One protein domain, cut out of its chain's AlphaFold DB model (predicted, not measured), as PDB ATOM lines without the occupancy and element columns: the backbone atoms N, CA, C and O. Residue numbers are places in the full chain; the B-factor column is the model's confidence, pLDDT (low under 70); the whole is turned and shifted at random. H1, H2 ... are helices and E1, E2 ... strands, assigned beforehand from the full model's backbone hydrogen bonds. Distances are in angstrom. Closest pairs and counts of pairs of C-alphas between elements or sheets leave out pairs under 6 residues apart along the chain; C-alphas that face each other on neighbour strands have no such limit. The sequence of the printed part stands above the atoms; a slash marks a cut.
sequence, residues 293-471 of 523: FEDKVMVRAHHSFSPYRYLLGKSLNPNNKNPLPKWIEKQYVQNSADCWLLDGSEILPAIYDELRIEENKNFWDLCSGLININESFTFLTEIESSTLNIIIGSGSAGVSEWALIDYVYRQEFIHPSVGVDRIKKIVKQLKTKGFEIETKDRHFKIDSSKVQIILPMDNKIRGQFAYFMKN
ATOM      1  N   PHE A 293     -43.956  -5.260  33.613       96.75
ATOM      2  CA  PHE A 293     -42.656  -4.971  33.007       96.75
ATOM      3  C   PHE A 293     -42.720  -3.763  32.062       96.75
ATOM      4  O   PHE A 293     -41.892  -2.854  32.142       96.75
ATOM      5  N   GLU A 294     -43.745  -3.683  31.216       97.31
ATOM      6  CA  GLU A 294     -43.920  -2.586  30.265       97.31
ATOM      7  C   GLU A 294     -44.184  -1.236  30.951       97.31
ATOM      8  O   GLU A 294     -43.815  -0.194  30.402       97.31
ATOM      9  N   ASP A 295     -44.788  -1.222  32.142       97.19
ATOM     10  CA  ASP A 295     -44.953   0.001  32.937       97.19
ATOM     11  C   ASP A 295     -43.596   0.473  33.491       97.19
ATOM     12  O   ASP A 295     -43.268   1.668  33.437       97.19
ATOM     13  N   LYS A 296     -42.752  -0.469  33.938       97.62
ATOM     14  CA  LYS A 296     -41.373  -0.196  34.381       97.62
ATOM     15  C   LYS A 296     -40.486   0.305  33.238       97.62
ATOM     16  O   LYS A 296     -39.672   1.212  33.456       97.62
ATOM     17  N   VAL A 297     -40.643  -0.245  32.029       97.81
ATOM     18  CA  VAL A 297     -39.955   0.231  30.814       97.81
ATOM     19  C   VAL A 297     -40.381   1.659  30.506       97.81
ATOM     20  O   VAL A 297     -39.527   2.528  30.316       97.81
ATOM     21  N   MET A 298     -41.686   1.931  30.532       96.88
ATOM     22  CA  MET A 298     -42.235   3.247  30.229       96.88
ATOM     23  C   MET A 298     -41.635   4.347  31.119       96.88
ATOM     24  O   MET A 298     -41.177   5.369  30.611       96.88
ATOM     25  N   VAL A 299     -41.556   4.159  32.438       97.06
ATOM     26  CA  VAL A 299     -41.021   5.206  33.333       97.06
ATOM     27  C   VAL A 299     -39.520   5.496  33.130       97.06
ATOM     28  O   VAL A 299     -39.067   6.611  33.406       97.06
ATOM     29  N   ARG A 300     -38.745   4.544  32.595       96.94
ATOM     30  CA  ARG A 300     -37.288   4.669  32.373       96.94
ATOM     31  C   ARG A 300     -36.920   5.124  30.961       96.94
ATOM     32  O   ARG A 300     -36.046   5.980  30.779       96.94
ATOM     33  N   ALA A 301     -37.572   4.540  29.963       96.56
ATOM     34  CA  ALA A 301     -37.147   4.581  28.567       96.56
ATOM     35  C   ALA A 301     -38.098   5.357  27.647       96.56
ATOM     36  O   ALA A 301     -37.766   5.566  26.480       96.56
ATOM     37  N   HIS A 302     -39.239   5.849  28.141       95.69
ATOM     38  CA  HIS A 302     -40.152   6.606  27.293       95.69
ATOM     39  C   HIS A 302     -39.463   7.856  26.721       95.69
ATOM     40  O   HIS A 302     -38.718   8.593  27.381       95.69
ATOM     41  N   HIS A 303     -39.722   8.084  25.437       91.88
ATOM     42  CA  HIS A 303     -39.057   9.097  24.622       91.88
ATOM     43  C   HIS A 303     -39.398  10.527  25.080       91.88
ATOM     44  O   HIS A 303     -38.545  11.416  25.062       91.88
ATOM     45  N   SER A 304     -40.631  10.739  25.556       90.62
ATOM     46  CA  SER A 304     -41.035  12.004  26.175       90.62
ATOM     47  C   SER A 304     -40.189  12.297  27.408       90.62
ATOM     48  O   SER A 304     -39.936  11.422  28.233       90.62
ATOM     49  N   PHE A 305     -39.765  13.552  27.549       90.69
ATOM     50  CA  PHE A 305     -39.051  13.990  28.740       90.69
ATOM     51  C   PHE A 305     -39.909  13.746  29.987       90.69
ATOM     52  O   PHE A 305     -41.028  14.243  30.077       90.69
ATOM     53  N   SER A 306     -39.360  12.985  30.928       92.94
ATOM     54  CA  SER A 306     -39.887  12.794  32.273       92.94
ATOM     55  C   SER A 306     -38.736  13.022  33.244       92.94
ATOM     56  O   SER A 306     -37.665  12.448  33.024       92.94
ATOM     57  N   PRO A 307     -38.903  13.837  34.293       93.75
ATOM     58  CA  PRO A 307     -37.874  13.999  35.313       93.75
ATOM     59  C   PRO A 307     -37.580  12.702  36.088       93.75
ATOM     60  O   PRO A 307     -36.445  12.459  36.490       93.75
ATOM     61  N   TYR A 308     -38.577  11.831  36.251       95.44
ATOM     62  CA  TYR A 308     -38.476  10.637  37.094       95.44
ATOM     63  C   TYR A 308     -37.462   9.602  36.594       95.44
ATOM     64  O   TYR A 308     -36.819   8.934  37.397       95.44
ATOM     65  N   ARG A 309     -37.222   9.520  35.280       95.62
ATOM     66  CA  ARG A 309     -36.219   8.598  34.714       95.62
ATOM     67  C   ARG A 309     -34.789   8.900  35.179       95.62
ATOM     68  O   ARG A 309     -33.960   7.998  35.228       95.62
ATOM     69  N   TYR A 310     -34.491  10.155  35.526       95.56
ATOM     70  CA  TYR A 310     -33.187  10.543  36.072       95.56
ATOM     71  C   TYR A 310     -33.007  10.002  37.494       95.56
ATOM     72  O   TYR A 310     -31.928   9.527  37.832       95.56
ATOM     73  N   LEU A 311     -34.086   9.960  38.283       95.94
ATOM     74  CA  LEU A 311     -34.095   9.313  39.601       95.94
ATOM     75  C   LEU A 311     -34.035   7.777  39.527       95.94
ATOM     76  O   LEU A 311     -33.812   7.128  40.545       95.94
ATOM     77  N   LEU A 312     -34.241   7.201  38.339       96.31
ATOM     78  CA  LEU A 312     -34.143   5.762  38.070       96.31
ATOM     79  C   LEU A 312     -32.825   5.365  37.389       96.31
ATOM     80  O   LEU A 312     -32.684   4.228  36.951       96.31
ATOM     81  N   GLY A 313     -31.862   6.284  37.290       95.06
ATOM     82  CA  GLY A 313     -30.524   5.981  36.786       95.06
ATOM     83  C   GLY A 313     -30.219   6.502  35.387       95.06
ATOM     84  O   GLY A 313     -29.130   6.240  34.893       95.06
ATOM     85  N   LYS A 314     -31.092   7.294  34.745       95.00
ATOM     86  CA  LYS A 314     -30.712   7.958  33.486       95.00
ATOM     87  C   LYS A 314     -29.584   8.965  33.718       95.00
ATOM     88  O   LYS A 314     -29.714   9.850  34.567       95.00
ATOM     89  N   SER A 315     -28.519   8.890  32.925       93.62
ATOM     90  CA  SER A 315     -27.460   9.899  32.965       93.62
ATOM     91  C   SER A 315     -27.933  11.255  32.419       93.62
ATOM     92  O   SER A 315     -28.672  11.345  31.429       93.62
ATOM     93  N   LEU A 316     -27.525  12.337  33.083       91.75
ATOM     94  CA  LEU A 316     -27.741  13.702  32.632       91.75
ATOM     95  C   LEU A 316     -26.611  14.086  31.677       91.75
ATOM     96  O   LEU A 316     -25.446  14.152  32.059       91.75
ATOM     97  N   ASN A 317     -26.967  14.362  30.424       87.94
ATOM     98  CA  ASN A 317     -26.024  14.923  29.464       87.94
ATOM     99  C   ASN A 317     -25.688  16.371  29.883       87.94
ATOM    100  O   ASN A 317     -26.623  17.168  29.991       87.94
ATOM    101  N   PRO A 318     -24.407  16.747  30.061       82.81
ATOM    102  CA  PRO A 318     -24.013  18.119  30.405       82.81
ATOM    103  C   PRO A 318     -24.496  19.177  29.401       82.81
ATOM    104  O   PRO A 318     -24.698  20.332  29.759       82.81
ATOM    105  N   ASN A 319     -24.725  18.776  28.148       84.31
ATOM    106  CA  ASN A 319     -25.252  19.630  27.082       84.31
ATOM    107  C   ASN A 319     -26.789  19.622  27.004       84.31
ATOM    108  O   ASN A 319     -27.365  20.162  26.053       84.31
ATOM    109  N   ASN A 320     -27.478  18.965  27.944       80.88
ATOM    110  CA  ASN A 320     -28.933  18.965  27.980       80.88
ATOM    111  C   ASN A 320     -29.433  20.384  28.266       80.88
ATOM    112  O   ASN A 320     -29.219  20.931  29.342       80.88
ATOM    113  N   LYS A 321     -30.130  20.969  27.290       79.75
ATOM    114  CA  LYS A 321     -30.690  22.321  27.399       79.75
ATOM    115  C   LYS A 321     -31.881  22.397  28.351       79.75
ATOM    116  O   LYS A 321     -32.219  23.489  28.788       79.75
ATOM    117  N   ASN A 322     -32.514  21.262  28.654       80.88
ATOM    118  CA  ASN A 322     -33.668  21.227  29.539       80.88
ATOM    119  C   ASN A 322     -33.187  21.057  30.984       80.88
ATOM    120  O   ASN A 322     -32.661  19.982  31.304       80.88
ATOM    121  N   PRO A 323     -33.363  22.073  31.848       86.06
ATOM    122  CA  PRO A 323     -33.018  21.946  33.254       86.06
ATOM    123  C   PRO A 323     -33.901  20.886  33.920       86.06
ATOM    124  O   PRO A 323     -35.047  20.658  33.521       86.06
ATOM    125  N   LEU A 324     -33.359  20.219  34.937       92.81
ATOM    126  CA  LEU A 324     -34.173  19.365  35.791       92.81
ATOM    127  C   LEU A 324     -35.026  20.264  36.705       92.81
ATOM    128  O   LEU A 324     -34.572  21.335  37.107       92.81
ATOM    129  N   PRO A 325     -36.255  19.857  37.060       94.62
ATOM    130  CA  PRO A 325     -37.005  20.545  38.107       94.62
ATOM    131  C   PRO A 325     -36.176  20.641  39.396       94.62
ATOM    132  O   PRO A 325     -35.484  19.679  39.747       94.62
ATOM    133  N   LYS A 326     -36.267  21.743  40.150       94.94
ATOM    134  CA  LYS A 326     -35.415  21.943  41.345       94.94
ATOM    135  C   LYS A 326     -35.529  20.836  42.387       94.94
ATOM    136  O   LYS A 326     -34.552  20.505  43.054       94.94
ATOM    137  N   TRP A 327     -36.710  20.248  42.526       93.12
ATOM    138  CA  TRP A 327     -36.953  19.143  43.452       93.12
ATOM    139  C   TRP A 327     -36.306  17.820  43.000       93.12
ATOM    140  O   TRP A 327     -35.999  16.980  43.845       93.12
ATOM    141  N   ILE A 328     -36.035  17.652  41.701       94.56
ATOM    142  CA  ILE A 328     -35.257  16.534  41.146       94.56
ATOM    143  C   ILE A 328     -33.766  16.788  41.298       94.56
ATOM    144  O   ILE A 328     -33.042  15.876  41.681       94.56
ATOM    145  N   GLU A 329     -33.301  18.009  41.009       94.00
ATOM    146  CA  GLU A 329     -31.876  18.363  41.092       94.00
ATOM    147  C   GLU A 329     -31.279  18.005  42.458       94.00
ATOM    148  O   GLU A 329     -30.170  17.488  42.528       94.00
ATOM    149  N   LYS A 330     -32.047  18.207  43.536       92.00
ATOM    150  CA  LYS A 330     -31.646  17.865  44.910       92.00
ATOM    151  C   LYS A 330     -31.452  16.363  45.154       92.00
ATOM    152  O   LYS A 330     -30.738  15.994  46.079       92.00
ATOM    153  N   GLN A 331     -32.128  15.514  44.384       93.94
ATOM    154  CA  GLN A 331     -32.158  14.057  44.566       93.94
ATOM    155  C   GLN A 331     -31.331  13.313  43.515       93.94
ATOM    156  O   GLN A 331     -31.037  12.129  43.676       93.94
ATOM    157  N   TYR A 332     -30.997  13.981  42.414       95.38
ATOM    158  CA  TYR A 332     -30.302  13.367  41.301       95.38
ATOM    159  C   TYR A 332     -28.854  13.028  41.665       95.38
ATOM    160  O   TYR A 332     -28.098  13.874  42.141       95.38
ATOM    161  N   VAL A 333     -28.456  11.792  41.369       94.12
ATOM    162  CA  VAL A 333     -27.073  11.329  41.478       94.12
ATOM    163  C   VAL A 333     -26.549  11.067  40.072       94.12
ATOM    164  O   VAL A 333     -27.085  10.222  39.348       94.12
ATOM    165  N   GLN A 334     -25.503  11.801  39.684       93.75
ATOM    166  CA  GLN A 334     -24.839  11.608  38.398       93.75
ATOM    167  C   GLN A 334     -24.338  10.167  38.278       93.75
ATOM    168  O   GLN A 334     -23.734   9.625  39.202       93.75
ATOM    169  N   ASN A 335     -24.550   9.569  37.111       93.69
ATOM    170  CA  ASN A 335     -24.031   8.252  36.772       93.69
ATOM    171  C   ASN A 335     -23.478   8.241  35.338       93.69
ATOM    172  O   ASN A 335     -23.694   9.179  34.561       93.69
ATOM    173  N   SER A 336     -22.738   7.186  35.014       95.00
ATOM    174  CA  SER A 336     -22.097   6.961  33.715       95.00
ATOM    175  C   SER A 336     -22.910   6.069  32.774       95.00
ATOM    176  O   SER A 336     -22.467   5.835  31.654       95.00
ATOM    177  N   ALA A 337     -24.073   5.568  33.203       96.62
ATOM    178  CA  ALA A 337     -24.877   4.675  32.385       96.62
ATOM    179  C   ALA A 337     -25.397   5.394  31.137       96.62
ATOM    180  O   ALA A 337     -25.830   6.548  31.178       96.62
ATOM    181  N   ASP A 338     -25.364   4.693  30.016       95.81
ATOM    182  CA  ASP A 338     -25.672   5.240  28.700       95.81
ATOM    183  C   ASP A 338     -26.688   4.386  27.924       95.81
ATOM    184  O   ASP A 338     -27.198   4.804  26.877       95.81
ATOM    185  N   CYS A 339     -27.052   3.228  28.475       97.38
ATOM    186  CA  CYS A 339     -28.104   2.356  27.981       97.38
ATOM    187  C   CYS A 339     -28.873   1.689  29.131       97.38
ATOM    188  O   CYS A 339     -28.408   1.604  30.267       97.38
ATOM    189  N   TRP A 340     -30.081   1.227  28.824       97.81
ATOM    190  CA  TRP A 340     -30.853   0.332  29.674       97.81
ATOM    191  C   TRP A 340     -30.671  -1.099  29.181       97.81
ATOM    192  O   TRP A 340     -30.897  -1.358  27.998       97.81
ATOM    193  N   LEU A 341     -30.314  -2.015  30.077       97.62
ATOM    194  CA  LEU A 341     -30.416  -3.452  29.852       97.62
ATOM    195  C   LEU A 341     -31.764  -3.933  30.388       97.62
ATOM    196  O   LEU A 341     -32.053  -3.790  31.575       97.62
ATOM    197  N   LEU A 342     -32.585  -4.468  29.498       97.19
ATOM    198  CA  LEU A 342     -33.875  -5.078  29.782       97.19
ATOM    199  C   LEU A 342     -33.663  -6.587  29.724       97.19
ATOM    200  O   LEU A 342     -33.336  -7.103  28.655       97.19
ATOM    201  N   ASP A 343     -33.819  -7.277  30.849       94.62
ATOM    202  CA  ASP A 343     -33.601  -8.722  30.931       94.62
ATOM    203  C   ASP A 343     -34.673  -9.377  31.809       94.62
ATOM    204  O   ASP A 343     -34.706  -9.220  33.032       94.62
ATOM    205  N   GLY A 344     -35.619 -10.059  31.161       90.81
ATOM    206  CA  GLY A 344     -36.804 -10.598  31.820       90.81
ATOM    207  C   GLY A 344     -37.621  -9.498  32.503       90.81
ATOM    208  O   GLY A 344     -38.219  -8.663  31.839       90.81
ATOM    209  N   SER A 345     -37.661  -9.512  33.838       92.69
ATOM    210  CA  SER A 345     -38.390  -8.513  34.641       92.69
ATOM    211  C   SER A 345     -37.518  -7.353  35.140       92.69
ATOM    212  O   SER A 345     -38.034  -6.412  35.752       92.69
ATOM    213  N   GLU A 346     -36.207  -7.420  34.899       94.94
ATOM    214  CA  GLU A 346     -35.235  -6.445  35.383       94.94
ATOM    215  C   GLU A 346     -34.945  -5.369  34.334       94.94
ATOM    216  O   GLU A 346     -34.914  -5.624  33.129       94.94
ATOM    217  N   ILE A 347     -34.721  -4.141  34.811       97.06
ATOM    218  CA  ILE A 347     -34.298  -3.016  33.975       97.06
ATOM    219  C   ILE A 347     -33.147  -2.306  34.668       97.06
ATOM    220  O   ILE A 347     -33.343  -1.601  35.665       97.06
ATOM    221  N   LEU A 348     -31.948  -2.486  34.126       96.38
ATOM    222  CA  LEU A 348     -30.705  -2.046  34.740       96.38
ATOM    223  C   LEU A 348     -30.083  -0.897  33.934       96.38
ATOM    224  O   LEU A 348     -29.960  -1.005  32.711       96.38
ATOM    225  N   PRO A 349     -29.676   0.213  34.575       96.94
ATOM    226  CA  PRO A 349     -28.790   1.175  33.934       96.94
ATOM    227  C   PRO A 349     -27.417   0.520  33.720       96.94
ATOM    228  O   PRO A 349     -26.861  -0.065  34.648       96.94
ATOM    229  N   ALA A 350     -26.865   0.623  32.514       96.88
ATOM    230  CA  ALA A 350     -25.598  -0.004  32.153       96.88
ATOM    231  C   ALA A 350     -24.714   0.917  31.303       96.88
ATOM    232  O   ALA A 350     -25.191   1.868  30.677       96.88
ATOM    233  N   ILE A 351     -23.415   0.608  31.279       96.06
ATOM    234  CA  ILE A 351     -22.452   1.173  30.332       96.06
ATOM    235  C   ILE A 351     -22.361   0.207  29.155       96.06
ATOM    236  O   ILE A 351     -21.977  -0.953  29.311       96.06
ATOM    237  N   TYR A 352     -22.723   0.675  27.968       95.19
ATOM    238  CA  TYR A 352     -22.867  -0.153  26.777       95.19
ATOM    239  C   TYR A 352     -21.596  -0.940  26.436       95.19
ATOM    240  O   TYR A 352     -21.684  -2.116  26.072       95.19
ATOM    241  N   ASP A 353     -20.429  -0.317  26.597       92.38
ATOM    242  CA  ASP A 353     -19.129  -0.923  26.289       92.38
ATOM    243  C   ASP A 353     -18.740  -2.035  27.282       92.38
ATOM    244  O   ASP A 353     -17.930  -2.898  26.952       92.38
ATOM    245  N   GLU A 354     -19.362  -2.076  28.465       93.75
ATOM    246  CA  GLU A 354     -19.106  -3.085  29.503       93.75
ATOM    247  C   GLU A 354     -20.045  -4.302  29.409       93.75
ATOM    248  O   GLU A 354     -19.769  -5.351  29.995       93.75
ATOM    249  N   LEU A 355     -21.151  -4.198  28.662       93.38
ATOM    250  CA  LEU A 355     -22.135  -5.279  28.529       93.38
ATOM    251  C   LEU A 355     -21.580  -6.466  27.723       93.38
ATOM    252  O   LEU A 355     -20.999  -6.274  26.664       93.38
ATOM    253  N   ARG A 356     -21.854  -7.711  28.121       88.25
ATOM    254  CA  ARG A 356     -21.545  -8.908  27.310       88.25
ATOM    255  C   ARG A 356     -22.842  -9.547  26.829       88.25
ATOM    256  O   ARG A 356     -23.670  -9.917  27.647       88.25
ATOM    257  N   ILE A 357     -23.030  -9.628  25.511       79.19
ATOM    258  CA  ILE A 357     -24.309 -10.037  24.892       79.19
ATOM    259  C   ILE A 357     -24.238 -11.469  24.328       79.19
ATOM    260  O   ILE A 357     -25.253 -12.103  24.059       79.19
ATOM    261  N   GLU A 358     -23.026 -12.005  24.176       69.62
ATOM    262  CA  GLU A 358     -22.738 -13.224  23.409       69.62
ATOM    263  C   GLU A 358     -23.359 -14.508  23.987       69.62
ATOM    264  O   GLU A 358     -23.447 -15.514  23.286       69.62
ATOM    265  N   GLU A 359     -23.817 -14.490  25.238       76.50
ATOM    266  CA  GLU A 359     -24.355 -15.677  25.913       76.50
ATOM    267  C   GLU A 359     -25.845 -15.924  25.608       76.50
ATOM    268  O   GLU A 359     -26.330 -17.045  25.773       76.50
ATOM    269  N   ASN A 360     -26.572 -14.922  25.094       78.69
ATOM    270  CA  ASN A 360     -28.008 -15.028  24.842       78.69
ATOM    271  C   ASN A 360     -28.346 -15.309  23.374       78.69
ATOM    272  O   ASN A 360     -27.932 -14.610  22.449       78.69
ATOM    273  N   LYS A 361     -29.190 -16.323  23.157       84.62
ATOM    274  CA  LYS A 361     -29.631 -16.734  21.812       84.62
ATOM    275  C   LYS A 361     -30.631 -15.777  21.161       84.62
ATOM    276  O   LYS A 361     -30.783 -15.815  19.944       84.62
ATOM    277  N   ASN A 362     -31.312 -14.954  21.959       92.44
ATOM    278  CA  ASN A 362     -32.317 -13.996  21.510       92.44
ATOM    279  C   ASN A 362     -32.080 -12.653  22.201       92.44
ATOM    280  O   ASN A 362     -32.333 -12.527  23.399       92.44
ATOM    281  N   PHE A 363     -31.609 -11.660  21.451       95.50
ATOM    282  CA  PHE A 363     -31.386 -10.319  21.981       95.50
ATOM    283  C   PHE A 363     -31.594  -9.245  20.918       95.50
ATOM    284  O   PHE A 363     -31.364  -9.478  19.725       95.50
ATOM    285  N   TRP A 364     -31.980  -8.048  21.357       96.75
ATOM    286  CA  TRP A 364     -32.086  -6.856  20.517       96.75
ATOM    287  C   TRP A 364     -31.169  -5.755  21.050       96.75
ATOM    288  O   TRP A 364     -31.471  -5.099  22.046       96.75
ATOM    289  N   ASP A 365     -30.055  -5.515  20.372       97.00
ATOM    290  CA  ASP A 365     -29.157  -4.412  20.684       97.00
ATOM    291  C   ASP A 365     -29.530  -3.191  19.839       97.00
ATOM    292  O   ASP A 365     -29.099  -3.035  18.693       97.00
ATOM    293  N   LEU A 366     -30.356  -2.306  20.401       97.19
ATOM    294  CA  LEU A 366     -30.789  -1.093  19.709       97.19
ATOM    295  C   LEU A 366     -29.768   0.040  19.791       97.19
ATOM    296  O   LEU A 366     -29.939   1.040  19.099       97.19
ATOM    297  N   CYS A 367     -28.684  -0.104  20.557       96.00
ATOM    298  CA  CYS A 367     -27.555   0.815  20.460       96.00
ATOM    299  C   CYS A 367     -26.821   0.608  19.130       96.00
ATOM    300  O   CYS A 367     -26.489   1.584  18.457       96.00
ATOM    301  N   SER A 368     -26.596  -0.639  18.708       95.31
ATOM    302  CA  SER A 368     -25.918  -0.937  17.435       95.31
ATOM    303  C   SER A 368     -26.850  -1.211  16.255       95.31
ATOM    304  O   SER A 368     -26.440  -1.088  15.098       95.31
ATOM    305  N   GLY A 369     -28.103  -1.568  16.537       95.75
ATOM    306  CA  GLY A 369     -29.057  -2.091  15.563       95.75
ATOM    307  C   GLY A 369     -28.876  -3.581  15.262       95.75
ATOM    308  O   GLY A 369     -29.476  -4.062  14.299       95.75
ATOM    309  N   LEU A 370     -28.055  -4.310  16.024       95.00
ATOM    310  CA  LEU A 370     -27.902  -5.755  15.882       95.00
ATOM    311  C   LEU A 370     -29.049  -6.495  16.569       95.00
ATOM    312  O   LEU A 370     -29.325  -6.311  17.749       95.00
ATOM    313  N   ILE A 371     -29.678  -7.389  15.822       95.62
ATOM    314  CA  ILE A 371     -30.780  -8.221  16.281       95.62
ATOM    315  C   ILE A 371     -30.378  -9.675  16.093       95.62
ATOM    316  O   ILE A 371     -29.951 -10.050  15.001       95.62
ATOM    317  N   ASN A 372     -30.552 -10.486  17.131       92.75
ATOM    318  CA  ASN A 372     -30.433 -11.934  17.058       92.75
ATOM    319  C   ASN A 372     -31.782 -12.562  17.414       92.75
ATOM    320  O   ASN A 372     -32.270 -12.394  18.534       92.75
ATOM    321  N   ILE A 373     -32.397 -13.254  16.454       90.94
ATOM    322  CA  ILE A 373     -33.641 -14.005  16.650       90.94
ATOM    323  C   ILE A 373     -33.397 -15.425  16.150       90.94
ATOM    324  O   ILE A 373     -33.179 -15.632  14.956       90.94
ATOM    325  N   ASN A 374     -33.460 -16.406  17.050       88.25
ATOM    326  CA  ASN A 374     -33.243 -17.823  16.750       88.25
ATOM    327  C   ASN A 374     -31.912 -18.077  16.021       88.25
ATOM    328  O   ASN A 374     -31.890 -18.752  14.993       88.25
ATOM    329  N   GLU A 375     -30.816 -17.503  16.533       86.94
ATOM    330  CA  GLU A 375     -29.458 -17.624  15.966       86.94
ATOM    331  C   GLU A 375     -29.291 -16.966  14.578       86.94
ATOM    332  O   GLU A 375     -28.249 -17.095  13.933       86.94
ATOM    333  N   SER A 376     -30.301 -16.221  14.111       89.06
ATOM    334  CA  SER A 376     -30.226 -15.408  12.903       89.06
ATOM    335  C   SER A 376     -29.911 -13.958  13.252       89.06
ATOM    336  O   SER A 376     -30.734 -13.242  13.828       89.06
ATOM    337  N   PHE A 377     -28.720 -13.513  12.850       90.19
ATOM    338  CA  PHE A 377     -28.302 -12.124  12.986       90.19
ATOM    339  C   PHE A 377     -28.849 -11.266  11.845       90.19
ATOM    340  O   PHE A 377     -28.689 -11.582  10.666       90.19
ATOM    341  N   THR A 378     -29.463 -10.141  12.192       92.50
ATOM    342  CA  THR A 378     -29.918  -9.125  11.241       92.50
ATOM    343  C   THR A 378     -29.556  -7.740  11.753       92.50
ATOM    344  O   THR A 378     -29.698  -7.445  12.936       92.50
ATOM    345  N   PHE A 379     -29.142  -6.861  10.842       92.62
ATOM    346  CA  PHE A 379     -28.970  -5.445  11.144       92.62
ATOM    347  C   PHE A 379     -30.226  -4.655  10.795       92.62
ATOM    348  O   PHE A 379     -30.792  -4.760   9.696       92.62
ATOM    349  N   LEU A 380     -30.642  -3.830  11.742       95.56
ATOM    350  CA  LEU A 380     -31.581  -2.752  11.514       95.56
ATOM    351  C   LEU A 380     -30.846  -1.544  10.939       95.56
ATOM    352  O   LEU A 380     -29.690  -1.258  11.256       95.56
ATOM    353  N   THR A 381     -31.536  -0.831  10.060       93.94
ATOM    354  CA  THR A 381     -31.147   0.532   9.690       93.94
ATOM    355  C   THR A 381     -31.331   1.469  10.886       93.94
ATOM    356  O   THR A 381     -32.123   1.185  11.781       93.94
ATOM    357  N   GLU A 382     -30.656   2.621  10.889       92.88
ATOM    358  CA  GLU A 382     -30.790   3.627  11.956       92.88
ATOM    359  C   GLU A 382     -32.255   4.003  12.230       92.88
ATOM    360  O   GLU A 382     -32.683   4.104  13.381       92.88
ATOM    361  N   ILE A 383     -33.049   4.136  11.167       94.75
ATOM    362  CA  ILE A 383     -34.457   4.500  11.277       94.75
ATOM    363  C   ILE A 383     -35.334   3.362  11.815       94.75
ATOM    364  O   ILE A 383     -36.259   3.613  12.588       94.75
ATOM    365  N   GLU A 384     -35.033   2.110  11.455       97.19
ATOM    366  CA  GLU A 384     -35.692   0.923  12.010       97.19
ATOM    367  C   GLU A 384     -35.384   0.786  13.507       97.19
ATOM    368  O   GLU A 384     -36.316   0.636  14.298       97.19
ATOM    369  N   SER A 385     -34.111   0.911  13.903       97.00
ATOM    370  CA  SER A 385     -33.690   0.864  15.309       97.00
ATOM    371  C   SER A 385     -34.324   1.981  16.128       97.00
ATOM    372  O   SER A 385     -34.851   1.725  17.206       97.00
ATOM    373  N   SER A 386     -34.333   3.212  15.605       95.75
ATOM    374  CA  SER A 386     -34.943   4.357  16.290       95.75
ATOM    375  C   SER A 386     -36.447   4.158  16.473       95.75
ATOM    376  O   SER A 386     -36.968   4.362  17.568       95.75
ATOM    377  N   THR A 387     -37.138   3.696  15.424       97.38
ATOM    378  CA  THR A 387     -38.573   3.376  15.473       97.38
ATOM    379  C   THR A 387     -38.861   2.332  16.548       97.38
ATOM    380  O   THR A 387     -39.758   2.522  17.368       97.38
ATOM    381  N   LEU A 388     -38.084   1.248  16.580       97.81
ATOM    382  CA  LEU A 388     -38.270   0.173  17.546       97.81
ATOM    383  C   LEU A 388     -37.944   0.622  18.980       97.81
ATOM    384  O   LEU A 388     -38.716   0.328  19.887       97.81
ATOM    385  N   ASN A 389     -36.878   1.406  19.174       97.56
ATOM    386  CA  ASN A 389     -36.514   1.996  20.465       97.56
ATOM    387  C   ASN A 389     -37.654   2.857  21.028       97.56
ATOM    388  O   ASN A 389     -38.021   2.725  22.193       97.56
ATOM    389  N   ILE A 390     -38.274   3.692  20.189       97.31
ATOM    390  CA  ILE A 390     -39.408   4.530  20.595       97.31
ATOM    391  C   ILE A 390     -40.624   3.669  20.958       97.31
ATOM    392  O   ILE A 390     -41.268   3.946  21.970       97.31
ATOM    393  N   ILE A 391     -40.949   2.640  20.167       97.94
ATOM    394  CA  ILE A 391     -42.098   1.758  20.434       97.94
ATOM    395  C   ILE A 391     -41.891   0.982  21.743       97.94
ATOM    396  O   ILE A 391     -42.775   1.022  22.596       97.94
ATOM    397  N   ILE A 392     -40.732   0.339  21.930       98.00
ATOM    398  CA  ILE A 392     -40.405  -0.420  23.152       98.00
ATOM    399  C   ILE A 392     -40.378   0.511  24.361       98.00
ATOM    400  O   ILE A 392     -41.067   0.258  25.345       98.00
ATOM    401  N   GLY A 393     -39.643   1.623  24.278       97.25
ATOM    402  CA  GLY A 393     -39.520   2.574  25.381       97.25
ATOM    403  C   GLY A 393     -40.854   3.189  25.803       97.25
ATOM    404  O   GLY A 393     -40.985   3.656  26.930       97.25
ATOM    405  N   SER A 394     -41.869   3.169  24.931       96.75
ATOM    406  CA  SER A 394     -43.210   3.654  25.274       96.75
ATOM    407  C   SER A 394     -44.035   2.668  26.107       96.75
ATOM    408  O   SER A 394     -45.073   3.055  26.646       96.75
ATOM    409  N   GLY A 395     -43.564   1.426  26.245       96.44
ATOM    410  CA  GLY A 395     -44.088   0.432  27.172       96.44
ATOM    411  C   GLY A 395     -45.593   0.209  27.041       96.44
ATOM    412  O   GLY A 395     -46.134   0.028  25.945       96.44
ATOM    413  N   SER A 396     -46.290   0.215  28.174       95.19
ATOM    414  CA  SER A 396     -47.709  -0.146  28.241       95.19
ATOM    415  C   SER A 396     -48.628   0.856  27.542       95.19
ATOM    416  O   SER A 396     -49.655   0.443  26.996       95.19
ATOM    417  N   ALA A 397     -48.245   2.137  27.511       93.12
ATOM    418  CA  ALA A 397     -48.996   3.204  26.856       93.12
ATOM    419  C   ALA A 397     -48.944   3.119  25.324       93.12
ATOM    420  O   ALA A 397     -49.838   3.639  24.651       93.12
ATOM    421  N   GLY A 398     -47.910   2.472  24.776       95.12
ATOM    422  CA  GLY A 398     -47.592   2.542  23.356       95.12
ATOM    423  C   GLY A 398     -47.256   3.968  22.908       95.12
ATOM    424  O   GLY A 398     -47.186   4.908  23.700       95.12
ATOM    425  N   VAL A 399     -47.041   4.143  21.608       95.12
ATOM    426  CA  VAL A 399     -46.712   5.445  21.016       95.12
ATOM    427  C   VAL A 399     -47.717   5.817  19.939       95.12
ATOM    428  O   VAL A 399     -48.030   5.000  19.073       95.12
ATOM    429  N   SER A 400     -48.225   7.049  19.982       93.50
ATOM    430  CA  SER A 400     -49.093   7.574  18.925       93.50
ATOM    431  C   SER A 400     -48.314   7.704  17.611       93.50
ATOM    432  O   SER A 400     -47.111   7.971  17.607       93.50
ATOM    433  N   GLU A 401     -48.995   7.572  16.475       94.50
ATOM    434  CA  GLU A 401     -48.396   7.785  15.151       94.50
ATOM    435  C   GLU A 401     -47.726   9.161  15.036       94.50
ATOM    436  O   GLU A 401     -46.627   9.265  14.496       94.50
ATOM    437  N   TRP A 402     -48.329  10.199  15.618       93.06
ATOM    438  CA  TRP A 402     -47.785  11.557  15.607       93.06
ATOM    439  C   TRP A 402     -46.493  11.682  16.412       93.06
ATOM    440  O   TRP A 402     -45.529  12.265  15.918       93.06
ATOM    441  N   ALA A 403     -46.454  11.117  17.622       93.56
ATOM    442  CA  ALA A 403     -45.237  11.084  18.421       93.56
ATOM    443  C   ALA A 403     -44.152  10.275  17.702       93.56
ATOM    444  O   ALA A 403     -43.028  10.743  17.561       93.56
ATOM    445  N   LEU A 404     -44.485   9.101  17.161       95.19
ATOM    446  CA  LEU A 404     -43.509   8.270  16.463       95.19
ATOM    447  C   LEU A 404     -42.876   9.007  15.270       95.19
ATOM    448  O   LEU A 404     -41.659   8.975  15.114       95.19
ATOM    449  N   ILE A 405     -43.674   9.736  14.483       93.94
ATOM    450  CA  ILE A 405     -43.171  10.590  13.395       93.94
ATOM    451  C   ILE A 405     -42.226  11.673  13.931       93.94
ATOM    452  O   ILE A 405     -41.144  11.855  13.376       93.94
ATOM    453  N   ASP A 406     -42.618  12.369  15.002       92.81
ATOM    454  CA  ASP A 406     -41.845  13.460  15.611       92.81
ATOM    455  C   ASP A 406     -40.452  13.011  16.067       92.81
ATOM    456  O   ASP A 406     -39.462  13.700  15.824       92.81
ATOM    457  N   TYR A 407     -40.359  11.835  16.692       92.25
ATOM    458  CA  TYR A 407     -39.090  11.325  17.211       92.25
ATOM    459  C   TYR A 407     -38.231  10.649  16.141       92.25
ATOM    460  O   TYR A 407     -37.016  10.829  16.160       92.25
ATOM    461  N   VAL A 408     -38.830   9.913  15.200       93.12
ATOM    462  CA  VAL A 408     -38.081   9.225  14.133       93.12
ATOM    463  C   VAL A 408     -37.545  10.215  13.097       93.12
ATOM    464  O   VAL A 408     -36.433  10.047  12.607       93.12
ATOM    465  N   TYR A 409     -38.306  11.264  12.777       90.19
ATOM    466  CA  TYR A 409     -37.994  12.187  11.681       90.19
ATOM    467  C   TYR A 409     -37.749  13.626  12.124       90.19
ATOM    468  O   TYR A 409     -37.931  14.563  11.342       90.19
ATOM    469  N   ARG A 410     -37.311  13.817  13.369       82.75
ATOM    470  CA  ARG A 410     -37.118  15.137  13.984       82.75
ATOM    471  C   ARG A 410     -36.327  16.127  13.118       82.75
ATOM    472  O   ARG A 410     -36.546  17.327  13.198       82.75
ATOM    473  N   GLN A 411     -35.394  15.645  12.301       75.44
ATOM    474  CA  GLN A 411     -34.548  16.500  11.463       75.44
ATOM    475  C   GLN A 411     -35.080  16.708  10.038       75.44
ATOM    476  O   GLN A 411     -34.620  17.616   9.354       75.44
ATOM    477  N   GLU A 412     -36.034  15.892   9.583       69.94
ATOM    478  CA  GLU A 412     -36.407  15.823   8.164       69.94
ATOM    479  C   GLU A 412     -37.739  16.501   7.831       69.94
ATOM    480  O   GLU A 412     -37.937  16.887   6.677       69.94
ATOM    481  N   PHE A 413     -38.663  16.662   8.790       66.56
ATOM    482  CA  PHE A 413     -40.014  17.135   8.468       66.56
ATOM    483  C   PHE A 413     -40.537  18.281   9.312       66.56
ATOM    484  O   PHE A 413     -40.437  18.307  10.533       66.56
ATOM    485  N   ILE A 414     -41.259  19.148   8.605       63.34
ATOM    486  CA  ILE A 414     -42.202  20.109   9.177       63.34
ATOM    487  C   ILE A 414     -43.643  19.607   9.009       63.34
ATOM    488  O   ILE A 414     -44.501  19.981   9.798       63.34
ATOM    489  N   HIS A 415     -43.914  18.735   8.023       76.94
ATOM    490  CA  HIS A 415     -45.264  18.260   7.712       76.94
ATOM    491  C   HIS A 415     -45.470  16.787   8.123       76.94
ATOM    492  O   HIS A 415     -45.083  15.875   7.382       76.94
ATOM    493  N   PRO A 416     -46.122  16.508   9.270       75.69
ATOM    494  CA  PRO A 416     -46.243  15.157   9.809       75.69
ATOM    495  C   PRO A 416     -47.004  14.184   8.901       75.69
ATOM    496  O   PRO A 416     -46.750  12.986   8.955       75.69
ATOM    497  N   SER A 417     -47.894  14.657   8.017       78.38
ATOM    498  CA  SER A 417     -48.631  13.756   7.109       78.38
ATOM    499  C   SER A 417     -47.721  12.954   6.167       78.38
ATOM    500  O   SER A 417     -48.051  11.817   5.845       78.38
ATOM    501  N   VAL A 418     -46.559  13.492   5.774       84.19
ATOM    502  CA  VAL A 418     -45.573  12.767   4.951       84.19
ATOM    503  C   VAL A 418     -44.930  11.631   5.753       84.19
ATOM    504  O   VAL A 418     -44.575  10.590   5.199       84.19
ATOM    505  N   GLY A 419     -44.816  11.807   7.072       89.38
ATOM    506  CA  GLY A 419     -44.289  10.803   7.990       89.38
ATOM    507  C   GLY A 419     -45.208   9.592   8.161       89.38
ATOM    508  O   GLY A 419     -44.704   8.489   8.349       89.38
ATOM    509  N   VAL A 420     -46.530   9.759   8.029       90.25
ATOM    510  CA  VAL A 420     -47.533   8.691   8.235       90.25
ATOM    511  C   VAL A 420     -47.257   7.474   7.351       90.25
ATOM    512  O   VAL A 420     -47.106   6.353   7.843       90.25
ATOM    513  N   ASP A 421     -47.140   7.675   6.038       91.19
ATOM    514  CA  ASP A 421     -46.932   6.562   5.107       91.19
ATOM    515  C   ASP A 421     -45.538   5.943   5.255       91.19
ATOM    516  O   ASP A 421     -45.370   4.727   5.108       91.19
ATOM    517  N   ARG A 422     -44.536   6.757   5.608       93.06
ATOM    518  CA  ARG A 422     -43.176   6.269   5.853       93.06
ATOM    519  C   ARG A 422     -43.098   5.414   7.120       93.06
ATOM    520  O   ARG A 422     -42.548   4.316   7.051       93.06
ATOM    521  N   ILE A 423     -43.715   5.836   8.226       95.38
ATOM    522  CA  ILE A 423     -43.801   5.041   9.462       95.38
ATOM    523  C   ILE A 423     -44.537   3.727   9.211       95.38
ATOM    524  O   ILE A 423     -44.039   2.672   9.598       95.38
ATOM    525  N   LYS A 424     -45.663   3.740   8.486       95.25
ATOM    526  CA  LYS A 424     -46.364   2.498   8.115       95.25
ATOM    527  C   LYS A 424     -45.471   1.545   7.325       95.25
ATOM    528  O   LYS A 424     -45.503   0.337   7.564       95.25
ATOM    529  N   LYS A 425     -44.665   2.070   6.397       96.38
ATOM    530  CA  LYS A 425     -43.700   1.272   5.631       96.38
ATOM    531  C   LYS A 425     -42.613   0.682   6.534       96.38
ATOM    532  O   LYS A 425     -42.345  -0.511   6.407       96.38
ATOM    533  N   ILE A 426     -42.047   1.465   7.452       97.38
ATOM    534  CA  ILE A 426     -41.024   0.992   8.401       97.38
ATOM    535  C   ILE A 426     -41.597  -0.072   9.337       97.38
ATOM    536  O   ILE A 426     -41.019  -1.144   9.472       97.38
ATOM    537  N   VAL A 427     -42.770   0.162   9.928       97.75
ATOM    538  CA  VAL A 427     -43.431  -0.821  10.801       97.75
ATOM    539  C   VAL A 427     -43.735  -2.108  10.037       97.75
ATOM    540  O   VAL A 427     -43.534  -3.199  10.565       97.75
ATOM    541  N   LYS A 428     -44.158  -2.019   8.768       97.81
ATOM    542  CA  LYS A 428     -44.321  -3.200   7.909       97.81
ATOM    543  C   LYS A 428     -42.994  -3.941   7.703       97.81
ATOM    544  O   LYS A 428     -42.991  -5.166   7.759       97.81
ATOM    545  N   GLN A 429     -41.887  -3.229   7.488       97.62
ATOM    546  CA  GLN A 429     -40.554  -3.830   7.357       97.62
ATOM    547  C   GLN A 429     -40.108  -4.517   8.656       97.62
ATOM    548  O   GLN A 429     -39.684  -5.669   8.613       97.62
ATOM    549  N   LEU A 430     -40.297  -3.881   9.812       97.44
ATOM    550  CA  LEU A 430     -40.029  -4.496  11.116       97.44
ATOM    551  C   LEU A 430     -40.861  -5.777  11.306       97.44
ATOM    552  O   LEU A 430     -40.313  -6.828  11.623       97.44
ATOM    553  N   LYS A 431     -42.156  -5.759  10.982       96.94
ATOM    554  CA  LYS A 431     -42.986  -6.978  11.022       96.94
ATOM    555  C   LYS A 431     -42.435  -8.102  10.142       96.94
ATOM    556  O   LYS A 431     -42.406  -9.249  10.568       96.94
ATOM    557  N   THR A 432     -41.934  -7.788   8.943       96.25
ATOM    558  CA  THR A 432     -41.299  -8.799   8.071       96.25
ATOM    559  C   THR A 432     -39.979  -9.346   8.622       96.25
ATOM    560  O   THR A 432     -39.571 -10.428   8.215       96.25
ATOM    561  N   LYS A 433     -39.336  -8.633   9.555       95.38
ATOM    562  CA  LYS A 433     -38.136  -9.073  10.284       95.38
ATOM    563  C   LYS A 433     -38.455  -9.840  11.580       95.38
ATOM    564  O   LYS A 433     -37.533 -10.175  12.311       95.38
ATOM    565  N   GLY A 434     -39.730 -10.126  11.861       94.75
ATOM    566  CA  GLY A 434     -40.153 -10.944  13.005       94.75
ATOM    567  C   GLY A 434     -40.608 -10.167  14.243       94.75
ATOM    568  O   GLY A 434     -40.883 -10.787  15.264       94.75
ATOM    569  N   PHE A 435     -40.721  -8.835  14.182       96.00
ATOM    570  CA  PHE A 435     -41.216  -8.042  15.315       96.00
ATOM    571  C   PHE A 435     -42.752  -8.036  15.384       96.00
ATOM    572  O   PHE A 435     -43.429  -7.582  14.455       96.00
ATOM    573  N   GLU A 436     -43.313  -8.463  16.515       96.62
ATOM    574  CA  GLU A 436     -44.761  -8.528  16.760       96.62
ATOM    575  C   GLU A 436     -45.342  -7.173  17.207       96.62
ATOM    576  O   GLU A 436     -45.792  -6.990  18.334       96.62
ATOM    577  N   ILE A 437     -45.319  -6.183  16.312       97.69
ATOM    578  CA  ILE A 437     -45.814  -4.829  16.616       97.69
ATOM    579  C   ILE A 437     -47.352  -4.775  16.509       97.69
ATOM    580  O   ILE A 437     -47.917  -4.878  15.412       97.69
ATOM    581  N   GLU A 438     -48.049  -4.535  17.616       97.44
ATOM    582  CA  GLU A 438     -49.482  -4.231  17.627       97.44
ATOM    583  C   GLU A 438     -49.736  -2.839  17.026       97.44
ATOM    584  O   GLU A 438     -48.957  -1.899  17.201       97.44
ATOM    585  N   THR A 439     -50.834  -2.692  16.282       96.06
ATOM    586  CA  THR A 439     -51.285  -1.390  15.779       96.06
ATOM    587  C   THR A 439     -52.781  -1.245  16.019       96.06
ATOM    588  O   THR A 439     -53.579  -1.889  15.338       96.06
ATOM    589  N   LYS A 440     -53.164  -0.388  16.969       93.38
ATOM    590  CA  LYS A 440     -54.561  -0.161  17.365       93.38
ATOM    591  C   LYS A 440     -54.807   1.326  17.562       93.38
ATOM    592  O   LYS A 440     -54.014   1.985  18.215       93.38
ATOM    593  N   ASP A 441     -55.878   1.867  16.978       88.75
ATOM    594  CA  ASP A 441     -56.243   3.290  17.107       88.75
ATOM    595  C   ASP A 441     -55.050   4.251  16.857       88.75
ATOM    596  O   ASP A 441     -54.847   5.207  17.598       88.75
ATOM    597  N   ARG A 442     -54.222   3.971  15.834       91.00
ATOM    598  CA  ARG A 442     -52.981   4.719  15.502       91.00
ATOM    599  C   ARG A 442     -51.910   4.740  16.600       91.00
ATOM    600  O   ARG A 442     -51.039   5.605  16.584       91.00
ATOM    601  N   HIS A 443     -51.958   3.794  17.525       93.31
ATOM    602  CA  HIS A 443     -50.910   3.558  18.505       93.31
ATOM    603  C   HIS A 443     -50.139   2.289  18.152       93.31
ATOM    604  O   HIS A 443     -50.717   1.314  17.662       93.31
ATOM    605  N   PHE A 444     -48.833   2.324  18.398       96.44
ATOM    606  CA  PHE A 444     -47.912   1.215  18.187       96.44
ATOM    607  C   PHE A 444     -47.410   0.701  19.533       96.44
ATOM    608  O   PHE A 444     -47.016   1.498  20.387       96.44
ATOM    609  N   LYS A 445     -47.412  -0.619  19.711       97.19
ATOM    610  CA  LYS A 445     -46.926  -1.299  20.918       97.19
ATOM    611  C   LYS A 445     -46.231  -2.602  20.532       97.19
ATOM    612  O   LYS A 445     -46.520  -3.159  19.477       97.19
ATOM    613  N   ILE A 446     -45.320  -3.079  21.368       97.12
ATOM    614  CA  ILE A 446     -44.687  -4.391  21.238       97.12
ATOM    615  C   ILE A 446     -44.527  -5.001  22.635       97.12
ATOM    616  O   ILE A 446     -44.226  -4.272  23.581       97.12
ATOM    617  N   ASP A 447     -44.765  -6.306  22.767       95.69
ATOM    618  CA  ASP A 447     -44.389  -7.066  23.965       95.69
ATOM    619  C   ASP A 447     -42.882  -7.327  23.905       95.69
ATOM    620  O   ASP A 447     -42.364  -7.860  22.921       95.69
ATOM    621  N   SER A 448     -42.179  -6.889  24.944       93.38
ATOM    622  CA  SER A 448     -40.719  -6.965  25.035       93.38
ATOM    623  C   SER A 448     -40.239  -7.829  26.200       93.38
ATOM    624  O   SER A 448     -39.037  -7.992  26.378       93.38
ATOM    625  N   SER A 449     -41.159  -8.439  26.951       93.62
ATOM    626  CA  SER A 449     -40.871  -9.192  28.181       93.62
ATOM    627  C   SER A 449     -40.064 -10.482  27.968       93.62
ATOM    628  O   SER A 449     -39.500 -11.036  28.909       93.62
ATOM    629  N   LYS A 450     -40.006 -10.989  26.728       92.69
ATOM    630  CA  LYS A 450     -39.412 -12.297  26.386       92.69
ATOM    631  C   LYS A 450     -38.038 -12.213  25.725       92.69
ATOM    632  O   LYS A 450     -37.508 -13.243  25.309       92.69
ATOM    633  N   VAL A 451     -37.490 -11.013  25.557       94.00
ATOM    634  CA  VAL A 451     -36.236 -10.798  24.830       94.00
ATOM    635  C   VAL A 451     -35.326  -9.903  25.653       94.00
ATOM    636  O   VAL A 451     -35.784  -8.922  26.229       94.00
ATOM    637  N   GLN A 452     -34.031 -10.219  25.679       96.50
ATOM    638  CA  GLN A 452     -33.049  -9.315  26.263       96.50
ATOM    639  C   GLN A 452     -32.838  -8.122  25.324       96.50
ATOM    640  O   GLN A 452     -32.547  -8.304  24.140       96.50
ATOM    641  N   ILE A 453     -32.993  -6.895  25.814       97.44
ATOM    642  CA  ILE A 453     -32.941  -5.693  24.974       97.44
ATOM    643  C   ILE A 453     -31.965  -4.687  25.566       97.44
ATOM    644  O   ILE A 453     -31.969  -4.427  26.765       97.44
ATOM    645  N   ILE A 454     -31.159  -4.070  24.709       97.75
ATOM    646  CA  ILE A 454     -30.324  -2.927  25.074       97.75
ATOM    647  C   ILE A 454     -30.909  -1.686  24.415       97.75
ATOM    648  O   ILE A 454     -30.920  -1.573  23.187       97.75
ATOM    649  N   LEU A 455     -31.408  -0.758  25.233       97.38
ATOM    650  CA  LEU A 455     -32.014   0.495  24.780       97.38
ATOM    651  C   LEU A 455     -31.074   1.681  25.033       97.38
ATOM    652  O   LEU A 455     -30.685   1.901  26.181       97.38
ATOM    653  N   PRO A 456     -30.745   2.505  24.026       96.75
ATOM    654  CA  PRO A 456     -29.930   3.699  24.237       96.75
ATOM    655  C   PRO A 456     -30.678   4.740  25.081       96.75
ATOM    656  O   PRO A 456     -31.803   5.132  24.762       96.75
ATOM    657  N   MET A 457     -30.045   5.267  26.135       95.69
ATOM    658  CA  MET A 457     -30.679   6.282  26.989       95.69
ATOM    659  C   MET A 457     -30.870   7.623  26.272       95.69
ATOM    660  O   MET A 457     -31.812   8.358  26.572       95.69
ATOM    661  N   ASP A 458     -29.993   7.988  25.345       91.00
ATOM    662  CA  ASP A 458     -30.072   9.244  24.593       91.00
ATOM    663  C   ASP A 458     -30.910   9.130  23.308       91.00
ATOM    664  O   ASP A 458     -31.069  10.121  22.590       91.00
ATOM    665  N   ASN A 459     -31.490   7.948  23.061       89.56
ATOM    666  CA  ASN A 459     -32.211   7.575  21.847       89.56
ATOM    667  C   ASN A 459     -31.374   7.664  20.561       89.56
ATOM    668  O   ASN A 459     -31.954   7.705  19.476       89.56
ATOM    669  N   LYS A 460     -30.039   7.718  20.656       90.12
ATOM    670  CA  LYS A 460     -29.160   7.733  19.487       90.12
ATOM    671  C   LYS A 460     -28.643   6.335  19.194       90.12
ATOM    672  O   LYS A 460     -28.257   5.585  20.088       90.12
ATOM    673  N   ILE A 461     -28.594   6.013  17.909       90.06
ATOM    674  CA  ILE A 461     -28.007   4.772  17.418       90.06
ATOM    675  C   ILE A 461     -26.502   4.991  17.260       90.06
ATOM    676  O   ILE A 461     -26.066   5.917  16.579       90.06
ATOM    677  N   ARG A 462     -25.701   4.132  17.886       91.31
ATOM    678  CA  ARG A 462     -24.235   4.096  17.748       91.31
ATOM    679  C   ARG A 462     -23.791   3.312  16.512       91.31
ATOM    680  O   ARG A 462     -22.675   3.483  16.029       91.31
ATOM    681  N   GLY A 463     -24.684   2.472  15.992       91.81
ATOM    682  CA  GLY A 463     -24.518   1.743  14.740       91.81
ATOM    683  C   GLY A 463     -23.571   0.550  14.845       91.81
ATOM    684  O   GLY A 463     -23.077   0.194  15.917       91.81
ATOM    685  N   GLN A 464     -23.304  -0.073  13.697       92.12
ATOM    686  CA  GLN A 464     -22.548  -1.329  13.632       92.12
ATOM    687  C   GLN A 464     -21.089  -1.146  14.063       92.12
ATOM    688  O   GLN A 464     -20.482  -2.075  14.585       92.12
ATOM    689  N   PHE A 465     -20.546   0.065  13.897       92.38
ATOM    690  CA  PHE A 465     -19.196   0.394  14.338       92.38
ATOM    691  C   PHE A 465     -19.021   0.206  15.843       92.38
ATOM    692  O   PHE A 465     -18.066  -0.434  16.263       92.38
ATOM    693  N   ALA A 466     -19.954   0.700  16.661       90.62
ATOM    694  CA  ALA A 466     -19.839   0.587  18.113       90.62
ATOM    695  C   ALA A 466     -19.870  -0.872  18.582       90.62
ATOM    696  O   ALA A 466     -19.108  -1.256  19.464       90.62
ATOM    697  N   TYR A 467     -20.701  -1.710  17.955       91.94
ATOM    698  CA  TYR A 467     -20.695  -3.147  18.232       91.94
ATOM    699  C   TYR A 467     -19.397  -3.824  17.780       91.94
ATOM    700  O   TYR A 467     -18.862  -4.658  18.504       91.94
ATOM    701  N   PHE A 468     -18.864  -3.458  16.611       91.88
ATOM    702  CA  PHE A 468     -17.580  -3.977  16.146       91.88
ATOM    703  C   PHE A 468     -16.452  -3.622  17.119       91.88
ATOM    704  O   PHE A 468     -15.736  -4.504  17.579       91.88
ATOM    705  N   MET A 469     -16.353  -2.349  17.500       89.81
ATOM    706  CA  MET A 469     -15.336  -1.834  18.418       89.81
ATOM    707  C   MET A 469     -15.330  -2.541  19.764       89.81
ATOM    708  O   MET A 469     -14.278  -2.883  20.297       89.81
ATOM    709  N   LYS A 470     -16.524  -2.781  20.293       88.19
ATOM    710  CA  LYS A 470     -16.721  -3.454  21.566       88.19
ATOM    711  C   LYS A 470     -16.212  -4.899  21.563       88.19
ATOM    712  O   LYS A 470     -15.639  -5.344  22.550       88.19
ATOM    713  N   ASN A 471     -16.406  -5.628  20.463       87.75
ATOM    714  CA  ASN A 471     -16.097  -7.061  20.379       87.75
ATOM    715  C   ASN A 471     -14.771  -7.366  19.657       87.75
ATOM    716  O   ASN A 471     -14.309  -8.504  19.650       87.75
TER     717      ASN A 471
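Overview. This is residues 293 to 471 of the 523 residues of an uncharacterized protein of Halobacteriovorax sp (UniProt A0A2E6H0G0). A twisted sheet of six strands forms a wall with H1 and H4 over one face; H4 is the core helix, and H5, H6 and the small hairpin of E6 and E7 pack on it away from that sheet. H2, H3 and the long loop between them make one end of the domain, beyond H1, while H7 only grazes the large sheet. The printed part has 179 residues, with seven named helices and eight named strands in the order H1 H2 H3 E1 E2 E3 E4 E5 H4 H5 H6 E6 E7 E8 H7. The large sheet, order E2 E1 E8 E3 E4 E5, is mixed; the class is mixed, helices and strands. The whole is compact, with a radius of gyration of the C-alphas of 15.9 A and spans of 46 by 42 by 29 A.

Along the chain. The large sheet holds E1 (339 to 343), E2 (346 to 350), E3 (363 to 365), E4 (370 to 373), E5 (376 to 379) and E8 (452 to 456, 13.5 A). E6 (437 to 440) and E7 (443 to 446) form the second sheet. H1 (293 to 301) begins at C-alpha 293 (-42.656, -4.971, 33.007). H2 is 308 to 311, H3 326 to 329, H4 382 to 393 (16.0 A), H5 401 to 408 and H6 416 to 432 (24.5 A). H7 (463 to 471, 13.4 A) ends at C-alpha 471 (-16.097, -7.061, 20.379).

Arrangement. E1 is antiparallel to E2 (N 341 to O 348, 2.8 A) and to E8 (N 340 to O 455, 2.8 A). E8 and E3 are parallel (N 364 to O 452, 2.9 A). E3, E4 and E5 form a meander, each strand the antiparallel neighbour of the one before (N 365 to O 370, 2.8 A; N 371 to O 378, 2.9 A). H1 and H4 make two layers with this sheet, helices on the same face, each at a height of 8.6 A: H1 along E1, H4 across E8. The hub H4 touches H5 (C-alphas 387 and 408 closest, 6.0 A) at a steep tilt of 54 degrees. With residues 383 to 387 alone, H4 touches H6 (384 and 426, 6.4 A), about perpendicular at 87 degrees. E6 and E7 pair antiparallel (N 438 to O 445, 2.8 A). Every O i to N i+4 pair is within hydrogen-bond range in H4 and H5, but 4 of 5 in H1, 11 of 13 in H6 and 4 of 5 in H7; H2 and H3 are too short for one.

Size, cuts and confidence. The C-alphas farthest apart, of Lys 326 and Glu 375, are 47.4 A apart. The printed part has no cut. The links H2 to H3 and E2 to E3 are long. The pLDDT is under 70 at residue 358 and residues 412 to 414.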